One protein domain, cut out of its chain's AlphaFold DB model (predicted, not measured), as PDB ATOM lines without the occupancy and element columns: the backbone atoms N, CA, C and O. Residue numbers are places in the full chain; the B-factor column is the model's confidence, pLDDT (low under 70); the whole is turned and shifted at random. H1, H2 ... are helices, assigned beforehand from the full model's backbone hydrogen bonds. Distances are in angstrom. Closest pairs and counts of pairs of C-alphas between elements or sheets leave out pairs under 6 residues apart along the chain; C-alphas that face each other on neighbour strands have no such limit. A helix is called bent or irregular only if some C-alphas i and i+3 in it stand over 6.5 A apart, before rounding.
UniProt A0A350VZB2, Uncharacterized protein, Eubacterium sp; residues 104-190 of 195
ATOM      1  N   GLU A 104      90.778 218.802 284.446       81.38
ATOM      2  CA  GLU A 104      90.990 220.231 284.185       81.38
ATOM      3  C   GLU A 104      92.238 220.766 284.904       81.38
ATOM      4  O   GLU A 104      93.066 221.436 284.293       81.38
ATOM      5  N   TRP A 105      92.443 220.384 286.167       83.12
ATOM      6  CA  TRP A 105      93.623 220.784 286.937       83.12
ATOM      7  C   TRP A 105      94.923 220.312 286.281       83.12
ATOM      8  O   TRP A 105      95.867 221.089 286.174       83.12
ATOM      9  N   ILE A 106      94.957 219.074 285.779       82.88
ATOM     10  CA  ILE A 106      96.132 218.493 285.108       82.88
ATOM     11  C   ILE A 106      96.359 219.123 283.728       82.88
ATOM     12  O   ILE A 106      97.493 219.331 283.305       82.88
ATOM     13  N   THR A 107      95.279 219.389 282.995       82.69
ATOM     14  CA  THR A 107      95.347 219.831 281.595       82.69
ATOM     15  C   THR A 107      95.452 221.339 281.434       82.69
ATOM     16  O   THR A 107      95.860 221.782 280.365       82.69
ATOM     17  N   SER A 108      95.150 222.121 282.469       78.88
ATOM     18  CA  SER A 108      95.155 223.587 282.434       78.88
ATOM     19  C   SER A 108      96.451 224.185 281.863       78.88
ATOM     20  O   SER A 108      96.391 224.977 280.923       78.88
ATOM     21  N   GLU A 109      97.625 223.742 282.327       75.94
ATOM     22  CA  GLU A 109      98.923 224.208 281.806       75.94
ATOM     23  C   GLU A 109      99.141 223.823 280.334       75.94
ATOM     24  O   GLU A 109      99.647 224.613 279.534       75.94
ATOM     25  N   ALA A 110      98.737 222.609 279.951       76.50
ATOM     26  CA  ALA A 110      98.854 222.136 278.575       76.50
ATOM     27  C   ALA A 110      97.917 222.908 277.633       76.50
ATOM     28  O   ALA A 110      98.315 223.261 276.524       76.50
ATOM     29  N   VAL A 111      96.695 223.206 278.080       76.69
ATOM     30  CA  VAL A 111      95.715 224.011 277.342       76.69
ATOM     31  C   VAL A 111      96.236 225.429 277.136       76.69
ATOM     32  O   VAL A 111      96.150 225.940 276.020       76.69
ATOM     33  N   GLU A 112      96.822 226.047 278.162       74.94
ATOM     34  CA  GLU A 112      97.391 227.392 278.050       74.94
ATOM     35  C   GLU A 112      98.556 227.431 277.054       74.94
ATOM     36  O   GLU A 112      98.605 228.276 276.160       74.94
ATOM     37  N   LYS A 113      99.445 226.433 277.108       77.50
ATOM     38  CA  LYS A 113     100.541 226.308 276.142       77.50
ATOM     39  C   LYS A 113     100.040 226.115 274.704       77.50
ATOM     40  O   LYS A 113     100.552 226.757 273.788       77.50
ATOM     41  N   ILE A 114      99.022 225.275 274.499       80.50
ATOM     42  CA  ILE A 114      98.410 225.057 273.177       80.50
ATOM     43  C   ILE A 114      97.789 226.354 272.644       80.50
ATOM     44  O   ILE A 114      97.979 226.680 271.469       80.50
ATOM     45  N   LYS A 115      97.091 227.124 273.492       75.62
ATOM     46  CA  LYS A 115      96.556 228.440 273.116       75.62
ATOM     47  C   LYS A 115      97.678 229.379 272.676       75.62
ATOM     48  O   LYS A 115      97.589 229.946 271.589       75.62
ATOM     49  N   GLN A 116      98.764 229.481 273.448       74.12
ATOM     50  CA  GLN A 116      99.922 230.311 273.090       74.12
ATOM     51  C   GLN A 116     100.545 229.912 271.741       74.12
ATOM     52  O   GLN A 116     100.860 230.778 270.924       74.12
ATOM     53  N   GLU A 117     100.698 228.615 271.463       80.81
ATOM     54  CA  GLU A 117     101.246 228.123 270.190       80.81
ATOM     55  C   GLU A 117     100.324 228.428 268.994       80.81
ATOM     56  O   GLU A 117     100.795 228.847 267.927       80.81
ATOM     57  N   GLN A 118      99.006 228.273 269.161       80.50
ATOM     58  CA  GLN A 118      98.011 228.617 268.138       80.50
ATOM     59  C   GLN A 118      97.993 230.118 267.838       80.50
ATOM     60  O   GLN A 118      97.968 230.514 266.671       80.50
ATOM     61  N   ILE A 119      98.068 230.939 268.885       74.88
ATOM     62  CA  ILE A 119      98.142 232.400 268.827       74.88
ATOM     63  C   ILE A 119      99.363 232.851 268.034       74.88
ATOM     64  O   ILE A 119      99.244 233.602 267.065       74.88
ATOM     65  N   ILE A 120     100.540 232.348 268.412       78.19
ATOM     66  CA  ILE A 120     101.795 232.667 267.740       78.19
ATOM     67  C   ILE A 120     101.687 232.272 266.264       78.19
ATOM     68  O   ILE A 120     101.986 233.073 265.384       78.19
ATOM     69  N   SER A 121     101.170 231.075 265.980       83.81
ATOM     70  CA  SER A 121     100.965 230.601 264.608       83.81
ATOM     71  C   SER A 121     100.019 231.496 263.799       83.81
ATOM     72  O   SER A 121     100.258 231.714 262.610       83.81
ATOM     73  N   GLN A 122      98.954 232.025 264.410       79.25
ATOM     74  CA  GLN A 122      98.031 232.953 263.754       79.25
ATOM     75  C   GLN A 122      98.695 234.303 263.469       79.25
ATOM     76  O   GLN A 122      98.587 234.800 262.349       79.25
ATOM     77  N   LEU A 123      99.431 234.855 264.437       80.62
ATOM     78  CA  LEU A 123     100.209 236.077 264.252       80.62
ATOM     79  C   LEU A 123     101.225 235.913 263.112       80.62
ATOM     80  O   LEU A 123     101.295 236.767 262.229       80.62
ATOM     81  N   PHE A 124     101.942 234.783 263.075       82.50
ATOM     82  CA  PHE A 124     102.873 234.451 261.994       82.50
ATOM     83  C   PHE A 124     102.198 234.428 260.622       82.50
ATOM     84  O   PHE A 124     102.739 234.977 259.661       82.50
ATOM     85  N   ARG A 125     101.013 233.816 260.517       83.31
ATOM     86  CA  ARG A 125     100.240 233.789 259.266       83.31
ATOM     87  C   ARG A 125      99.804 235.187 258.834       83.31
ATOM     88  O   ARG A 125     100.001 235.530 257.672       83.31
ATOM     89  N   ASN A 126      99.253 235.977 259.753       81.25
ATOM     90  CA  ASN A 126      98.741 237.314 259.458       81.25
ATOM     91  C   ASN A 126      99.873 238.262 259.050       81.25
ATOM     92  O   ASN A 126      99.805 238.876 257.992       81.25
ATOM     93  N   ALA A 127     100.948 238.334 259.838       82.00
ATOM     94  CA  ALA A 127     102.083 239.193 259.514       82.00
ATOM     95  C   ALA A 127     102.712 238.813 258.169       82.00
ATOM     96  O   ALA A 127     102.963 239.687 257.348       82.00
ATOM     97  N   LYS A 128     102.861 237.511 257.881       82.81
ATOM     98  CA  LYS A 128     103.325 237.046 256.567       82.81
ATOM     99  C   LYS A 128     102.393 237.476 255.431       82.81
ATOM    100  O   LYS A 128     102.887 237.850 254.372       82.81
ATOM    101  N   TYR A 129     101.077 237.392 255.623       82.50
ATOM    102  CA  TYR A 129     100.093 237.788 254.612       82.50
ATOM    103  C   TYR A 129     100.192 239.281 254.265       82.50
ATOM    104  O   TYR A 129     100.133 239.630 253.090       82.50
ATOM    105  N   TYR A 130     100.413 240.138 255.264       79.94
ATOM    106  CA  TYR A 130     100.535 241.589 255.086       79.94
ATOM    107  C   TYR A 130     101.978 242.088 254.873       79.94
ATOM    108  O   TYR A 130     102.190 243.287 254.737       79.94
ATOM    109  N   GLY A 131     102.976 241.199 254.834       83.25
ATOM    110  CA  GLY A 131     104.381 241.575 254.628       83.25
ATOM    111  C   GLY A 131     105.078 242.199 255.847       83.25
ATOM    112  O   GLY A 131     106.140 242.794 255.695       83.25
ATOM    113  N   PHE A 132     104.519 242.053 257.049       84.44
ATOM    114  CA  PHE A 132     105.095 242.594 258.282       84.44
ATOM    115  C   PHE A 132     106.219 241.724 258.853       84.44
ATOM    116  O   PHE A 132     106.178 240.489 258.812       84.44
ATOM    117  N   VAL A 133     107.197 242.384 259.475       87.38
ATOM    118  CA  VAL A 133     108.265 241.739 260.240       87.38
ATOM    119  C   VAL A 133     107.806 241.521 261.677       87.38
ATOM    120  O   VAL A 133     107.354 242.437 262.365       87.38
ATOM    121  N   LEU A 134     107.971 240.292 262.161       84.56
ATOM    122  CA  LEU A 134     107.619 239.909 263.524       84.56
ATOM    123  C   LEU A 134     108.769 240.196 264.479       84.56
ATOM    124  O   LEU A 134     109.610 239.336 264.743       84.56
ATOM    125  N   SER A 135     108.804 241.422 264.992       87.94
ATOM    126  CA  SER A 135     109.745 241.787 266.046       87.94
ATOM    127  C   SER A 135     109.394 241.083 267.364       87.94
ATOM    128  O   SER A 135     108.249 240.695 267.611       87.94
ATOM    129  N   HIS A 136     110.384 240.952 268.249       86.50
ATOM    130  CA  HIS A 136     110.160 240.423 269.596       86.50
ATOM    131  C   HIS A 136     109.098 241.232 270.358       86.50
ATOM    132  O   HIS A 136     108.210 240.652 270.977       86.50
ATOM    133  N   LYS A 137     109.136 242.563 270.231       89.44
ATOM    134  CA  LYS A 137     108.217 243.489 270.899       89.44
ATOM    135  C   LYS A 137     106.781 243.361 270.379       89.44
ATOM    136  O   LYS A 137     105.847 243.365 271.178       89.44
ATOM    137  N   LEU A 138     106.606 243.179 269.068       87.44
ATOM    138  CA  LEU A 138     105.300 242.936 268.454       87.44
ATOM    139  C   LEU A 138     104.679 241.639 268.985       87.44
ATOM    140  O   LEU A 138     103.503 241.611 269.340       87.44
ATOM    141  N   ILE A 139     105.489 240.580 269.085       86.31
ATOM    142  CA  ILE A 139     105.064 239.284 269.627       86.31
ATOM    143  C   ILE A 139     104.670 239.413 271.105       86.31
ATOM    144  O   ILE A 139     103.641 238.869 271.500       86.31
ATOM    145  N   GLU A 140     105.457 240.117 271.925       88.69
ATOM    146  CA  GLU A 140     105.156 240.319 273.350       88.69
ATOM    147  C   GLU A 140     103.878 241.135 273.567       88.69
ATOM    148  O   GLU A 140     103.011 240.716 274.336       88.69
ATOM    149  N   ASN A 141     103.711 242.250 272.852       90.56
ATOM    150  CA  ASN A 141     102.511 243.079 272.969       90.56
ATOM    151  C   ASN A 141     101.256 242.337 272.494       90.56
ATOM    152  O   ASN A 141     100.210 242.434 273.135       90.56
ATOM    153  N   TYR A 142     101.356 241.568 271.403       86.75
ATOM    154  CA  TYR A 142     100.243 240.761 270.903       86.75
ATOM    155  C   TYR A 142      99.843 239.670 271.904       86.75
ATOM    156  O   TYR A 142      98.660 239.501 272.179       86.75
ATOM    157  N   LYS A 143     100.813 238.977 272.523       84.62
ATOM    158  CA  LYS A 143     100.536 238.003 273.594       84.62
ATOM    159  C   LYS A 143      99.837 238.645 274.792       84.62
ATOM    160  O   LYS A 143      98.808 238.139 275.226       84.62
ATOM    161  N   ALA A 144     100.354 239.772 275.280       88.12
ATOM    162  CA  ALA A 144      99.773 240.478 276.419       88.12
ATOM    163  C   ALA A 144      98.342 240.971 276.136       88.12
ATOM    164  O   ALA A 144      97.486 240.933 277.019       88.12
ATOM    165  N   LEU A 145      98.060 241.406 274.899       87.38
ATOM    166  CA  LEU A 145      96.721 241.853 274.508       87.38
ATOM    167  C   LEU A 145      95.718 240.700 274.616       87.38
ATOM    168  O   LEU A 145      94.640 240.869 275.182       87.38
ATOM    169  N   LEU A 146      96.109 239.517 274.151       78.25
ATOM    170  CA  LEU A 146      95.278 238.315 274.184       78.25
ATOM    171  C   LEU A 146      95.047 237.795 275.601       78.25
ATOM    172  O   LEU A 146      93.919 237.448 275.939       78.25
ATOM    173  N   GLU A 147      96.080 237.794 276.447       80.00
ATOM    174  CA  GLU A 147      95.936 237.467 277.872       80.00
ATOM    175  C   GLU A 147      94.944 238.412 278.569       80.00
ATOM    176  O   GLU A 147      94.197 237.989 279.449       80.00
ATOM    177  N   SER A 148      94.903 239.684 278.157       83.88
ATOM    178  CA  SER A 148      94.020 240.688 278.759       83.88
ATOM    179  C   SER A 148      92.571 240.646 278.262       83.88
ATOM    180  O   SER A 148      91.662 240.923 279.046       83.88
ATOM    181  N   ARG A 149      92.338 240.316 276.983       81.44
ATOM    182  CA  ARG A 149      91.002 240.363 276.362       81.44
ATOM    183  C   ARG A 149      90.320 238.996 276.249       81.44
ATOM    184  O   ARG A 149      89.096 238.925 276.245       81.44
ATOM    185  N   GLY A 150      91.089 237.905 276.269       66.19
ATOM    186  CA  GLY A 150      90.574 236.531 276.279       66.19
ATOM    187  C   GLY A 150      90.063 236.018 274.926       66.19
ATOM    188  O   GLY A 150      89.706 234.843 274.822       66.19
ATOM    189  N   ASP A 151      90.055 236.858 273.891       67.81
ATOM    190  CA  ASP A 151      89.658 236.560 272.519       67.81
ATOM    191  C   ASP A 151      90.798 236.823 271.522       67.81
ATOM    192  O   ASP A 151      91.726 237.585 271.782       67.81
ATOM    193  N   ILE A 152      90.765 236.138 270.373       65.19
ATOM    194  CA  ILE A 152      91.768 236.306 269.313       65.19
ATOM    195  C   ILE A 152      91.404 237.535 268.484       65.19
ATOM    196  O   ILE A 152      90.497 237.457 267.662       65.19
ATOM    197  N   VAL A 153      92.157 238.622 268.654       74.44
ATOM    198  CA  VAL A 153      92.036 239.829 267.827       74.44
ATOM    199  C   VAL A 153      92.986 239.721 266.629       74.44
ATOM    200  O   VAL A 153      94.197 239.517 266.777       74.44
ATOM    201  N   SER A 154      92.451 239.796 265.416       80.69
ATOM    202  CA  SER A 154      93.223 239.793 264.170       80.69
ATOM    203  C   SER A 154      94.021 241.093 263.995       80.69
ATOM    204  O   SER A 154      93.715 242.116 264.600       80.69
ATOM    205  N   LEU A 155      95.061 241.077 263.146       81.00
ATOM    206  CA  LEU A 155      95.806 242.311 262.842       81.00
ATOM    207  C   LEU A 155      94.909 243.377 262.192       81.00
ATOM    208  O   LEU A 155      95.162 244.561 262.378       81.00
ATOM    209  N   GLU A 156      93.869 242.963 261.464       83.81
ATOM    210  CA  GLU A 156      92.876 243.857 260.865       83.81
ATOM    211  C   GLU A 156      92.043 244.550 261.945       83.81
ATOM    212  O   GLU A 156      92.034 245.775 262.006       83.81
ATOM    213  N   GLU A 157      91.469 243.783 262.875       87.12
ATOM    214  CA  GLU A 157      90.695 244.320 264.003       87.12
ATOM    215  C   GLU A 157      91.541 245.239 264.896       87.12
ATOM    216  O   GLU A 157      91.092 246.321 265.271       87.12
ATOM    217  N   ILE A 158      92.799 244.871 265.175       88.62
ATOM    218  CA  ILE A 158      93.731 245.741 265.912       88.62
ATOM    219  C   ILE A 158      93.967 247.044 265.147       88.62
ATOM    220  O   ILE A 158      93.974 248.121 265.744       88.62
ATOM    221  N   SER A 159      94.179 246.960 263.833       87.62
ATOM    222  CA  SER A 159      94.422 248.133 262.995       87.62
ATOM    223  C   SER A 159      93.194 249.046 262.929       87.62
ATOM    224  O   SER A 159      93.329 250.267 262.995       87.62
ATOM    225  N   ASP A 160      91.994 248.475 262.870       90.69
ATOM    226  CA  ASP A 160      90.737 249.220 262.845       90.69
ATOM    227  C   ASP A 160      90.438 249.899 264.182       90.69
ATOM    228  O   ASP A 160      90.081 251.083 264.210       90.69
ATOM    229  N   GLU A 161      90.664 249.210 265.301       92.75
ATOM    230  CA  GLU A 161      90.579 249.815 266.632       92.75
ATOM    231  C   GLU A 161      91.622 250.927 266.817       92.75
ATOM    232  O   GLU A 161      91.306 252.000 267.339       92.75
ATOM    233  N   TYR A 162      92.855 250.714 266.355       93.94
ATOM    234  CA  TYR A 162      93.911 251.726 266.385       93.94
ATOM    235  C   TYR A 162      93.524 252.981 265.586       93.94
ATOM    236  O   TYR A 162      93.602 254.100 266.101       93.94
ATOM    237  N   ARG A 163      93.031 252.812 264.350       92.19
ATOM    238  CA  ARG A 163      92.534 253.917 263.505       92.19
ATOM    239  C   ARG A 163      91.344 254.639 264.131       92.19
ATOM    240  O   ARG A 163      91.197 255.841 263.931       92.19
ATOM    241  N   SER A 164      90.543 253.924 264.915       94.31
ATOM    242  CA  SER A 164      89.409 254.466 265.672       94.31
ATOM    243  C   SER A 164      89.816 255.143 266.989       94.31
ATOM    244  O   SER A 164      88.948 255.488 267.789       94.31
ATOM    245  N   HIS A 165      91.116 255.364 267.216       93.00
ATOM    246  CA  HIS A 165      91.673 255.997 268.414       93.00
ATOM    247  C   HIS A 165      91.385 255.218 269.706       93.00
ATOM    248  O   HIS A 165      90.934 255.787 270.704       93.00
ATOM    249  N   SER A 166      91.665 253.909 269.688       91.69
ATOM    250  CA  SER A 166      91.572 253.051 270.873       91.69
ATOM    251  C   SER A 166      92.298 253.649 272.084       91.69
ATOM    252  O   SER A 166      93.370 254.244 271.980       91.69
ATOM    253  N   THR A 167      91.725 253.458 273.272       93.75
ATOM    254  CA  THR A 167      92.370 253.829 274.546       93.75
ATOM    255  C   THR A 167      93.245 252.704 275.107       93.75
ATOM    256  O   THR A 167      93.950 252.900 276.100       93.75
ATOM    257  N   ASP A 168      93.232 251.533 274.466       92.62
ATOM    258  CA  ASP A 168      94.005 250.369 274.871       92.62
ATOM    259  C   ASP A 168      95.489 250.559 274.524       92.62
ATOM    260  O   ASP A 168      95.877 250.785 273.374       92.62
ATOM    261  N   LYS A 169      96.345 250.489 275.547       94.19
ATOM    262  CA  LYS A 169      97.787 250.721 275.397       94.19
ATOM    263  C   LYS A 169      98.452 249.688 274.493       94.19
ATOM    264  O   LYS A 169      99.395 250.041 273.791       94.19
ATOM    265  N   LEU A 170      97.990 248.439 274.525       93.31
ATOM    266  CA  LEU A 170      98.590 247.353 273.757       93.31
ATOM    267  C   LEU A 170      98.194 247.454 272.285       93.31
ATOM    268  O   LEU A 170      99.058 247.318 271.424       93.31
ATOM    269  N   ILE A 171      96.940 247.816 271.995       93.00
ATOM    270  CA  ILE A 171      96.499 248.128 270.626       93.00
ATOM    271  C   ILE A 171      97.299 249.286 270.047       93.00
ATOM    272  O   ILE A 171      97.794 249.181 268.930       93.00
ATOM    273  N   ASN A 172      97.483 250.365 270.812       94.50
ATOM    274  CA  ASN A 172      98.263 251.510 270.349       94.50
ATOM    275  C   ASN A 172      99.731 251.154 270.107       94.50
ATOM    276  O   ASN A 172     100.279 251.509 269.070       94.50
ATOM    277  N   ALA A 173     100.351 250.383 271.005       94.50
ATOM    278  CA  ALA A 173     101.732 249.945 270.832       94.50
ATOM    279  C   ALA A 173     101.920 249.047 269.595       94.50
ATOM    280  O   ALA A 173     102.913 249.193 268.884       94.50
ATOM    281  N   ILE A 174     100.976 248.135 269.336       91.69
ATOM    282  CA  ILE A 174     100.983 247.279 268.143       91.69
ATOM    283  C   ILE A 174     100.739 248.122 266.886       91.69
ATOM    284  O   ILE A 174     101.491 248.012 265.923       91.69
ATOM    285  N   GLY A 175      99.729 248.994 266.899       91.62
ATOM    286  CA  GLY A 175      99.372 249.851 265.769       91.62
ATOM    287  C   GLY A 175     100.489 250.814 265.367       91.62
ATOM    288  O   GLY A 175     100.787 250.941 264.180       91.62
ATOM    289  N   ASP A 176     101.160 251.435 266.341       93.88
ATOM    290  CA  ASP A 176     102.306 252.319 266.103       93.88
ATOM    291  C   ASP A 176     103.477 251.572 265.447       93.88
ATOM    292  O   ASP A 176     104.119 252.097 264.534       93.88
ATOM    293  N   GLU A 177     103.749 250.339 265.883       92.06
ATOM    294  CA  GLU A 177     104.802 249.505 265.304       92.06
ATOM    295  C   GLU A 177     104.475 249.086 263.865       92.06
ATOM    296  O   GLU A 177     105.323 249.227 262.984       92.06
ATOM    297  N   LEU A 178     103.245 248.633 263.603       89.06
ATOM    298  CA  LEU A 178     102.807 248.268 262.252       89.06
ATOM    299  C   LEU A 178     102.868 249.473 261.304       89.06
ATOM    300  O   LEU A 178     103.430 249.376 260.215       89.06
ATOM    301  N   LYS A 179     102.388 250.641 261.749       90.12
ATOM    302  CA  LYS A 179     102.440 251.889 260.976       90.12
ATOM    303  C   LYS A 179     103.873 252.323 260.664       90.12
ATOM    304  O   LYS A 179     104.140 252.834 259.577       90.12
ATOM    305  N   ALA A 180     104.802 252.135 261.600       89.75
ATOM    306  CA  ALA A 180     106.213 252.427 261.363       89.75
ATOM    307  C   ALA A 180     106.806 251.525 260.266       89.75
ATOM    308  O   ALA A 180     107.544 252.023 259.417       89.75
ATOM    309  N   GLN A 181     106.447 250.235 260.246       88.38
ATOM    310  CA  GLN A 181     106.877 249.304 259.195       88.38
ATOM    311  C   GLN A 181     106.293 249.678 257.823       88.38
ATOM    312  O   GLN A 181     107.023 249.677 256.833       88.38
ATOM    313  N   GLU A 182     105.015 250.069 257.754       84.94
ATOM    314  CA  GLU A 182     104.393 250.551 256.508       84.94
ATOM    315  C   GLU A 182     105.110 251.791 255.953       84.94
ATOM    316  O   GLU A 182     105.419 251.858 254.763       84.94
ATOM    317  N   LEU A 183     105.418 252.768 256.814       84.56
ATOM    318  CA  LEU A 183     106.120 253.996 256.423       84.56
ATOM    319  C   LEU A 183     107.548 253.725 255.933       84.56
ATOM    320  O   LEU A 183     107.984 254.351 254.966       84.56
ATOM    321  N   GLN A 184     108.266 252.795 256.572       82.19
ATOM    322  CA  GLN A 184     109.591 252.361 256.116       82.19
ATOM    323  C   GLN A 184     109.515 251.726 254.726       82.19
ATOM    324  O   GLN A 184     110.255 252.132 253.833       82.19
ATOM    325  N   HIS A 185     108.561 250.819 254.511       78.38
ATOM    326  CA  HIS A 185     108.375 250.158 253.221       78.38
ATOM    327  C   HIS A 185     108.027 251.154 252.098       78.38
ATOM    328  O   HIS A 185     108.541 251.051 250.988       78.38
ATOM    329  N   ILE A 186     107.192 252.165 252.376       77.19
ATOM    330  CA  ILE A 186     106.863 253.228 251.407       77.19
ATOM    331  C   ILE A 186     108.099 254.074 251.062       77.19
ATOM    332  O   ILE A 186     108.315 254.370 249.888       77.19
ATOM    333  N   SER A 187     108.913 254.438 252.060       74.62
ATOM    334  CA  SER A 187     110.152 255.201 251.851       74.62
ATOM    335  C   SER A 187     111.144 254.440 250.968       74.62
ATOM    336  O   SER A 187     111.698 255.007 250.028       74.62
ATOM    337  N   GLU A 188     111.331 253.145 251.233       75.12
ATOM    338  CA  GLU A 188     112.228 252.275 250.463       75.12
ATOM    339  C   GLU A 188     111.778 252.124 249.002       75.12
ATOM    340  O   GLU A 188     112.614 252.070 248.103       75.12
ATOM    341  N   MET A 189     110.465 252.122 248.745       69.31
ATOM    342  CA  MET A 189     109.913 252.083 247.387       69.31
ATOM    343  C   MET A 189     110.028 253.423 246.641       69.31
ATOM    344  O   MET A 189     110.147 253.422 245.415       69.31
ATOM    345  N   SER A 190     110.001 254.563 247.344       66.56
ATOM    346  CA  SER A 190     110.143 255.890 246.723       66.56
ATOM    347  C   SER A 190     111.581 256.264 246.349       66.56
ATOM    348  O   SER A 190     111.770 257.103 245.474       66.56
TER     349      SER A 190
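AT A GLANCE: This is residues 104 to 190 of the 195 residues of an uncharacterized protein of Eubacterium sp (UniProt A0A350VZB2). Two long helices, H1 and H4, stay apart with the shorter H2 and H3 between them, and residues 104 to 114 of H1 stick out as an arm at one end. The printed part has 87 residues, all helix in class, in order H1, H2, H3, H4, with no named strand. It is only just loose, close to compact, with a radius of gyration of the C-alphas of 14.5 A, and spans 55 by 26 by 18 A.

IN THESE COORDINATES: H1, residues 104 to 130, measures 37.3 A from C-alpha 104 at (90.990, 220.231, 284.185); it is irregular, C-alphas 106 and 109 being 7.2 A apart, with a kink of 27 degrees near residue 111. H2 is residues 136 to 149, 20.3 A, and H3 residues 155 to 163, 12.1 A. H4, residues 169 to 190, measures 31.6 A and ends at (110.143, 255.890, 246.723).

HOW THE PARTS SIT: H1 touches H2 at a steep tilt of 53 degrees, opposite ways, with residues 116 to 123 alone; the closest C-alphas, Ile 120 and Ile 139, are 7.6 A apart. H1 only just touches H3, with 3 pairs of C-alphas within 8 A, closest Asn 126 and Leu 155 at 6.7 A. H4 touches H2, closest C-alphas Asn 141 and Leu 170 at 5.9 A, and H3, about perpendicular at 83 degrees, closest C-alphas Tyr 162 and Gly 175 at 5.8 A. Every O i to N i+4 pair is within hydrogen-bond range in H2, H3 and H4, and 21 of 23 in H1.

THE WHOLE: The C-alphas farthest apart, Trp 105 and Ser 190, are 55.9 A apart. The printed part has no cut, the three links are tight, and pLDDT is under 70 at residues 150 to 152 and 189 to 190.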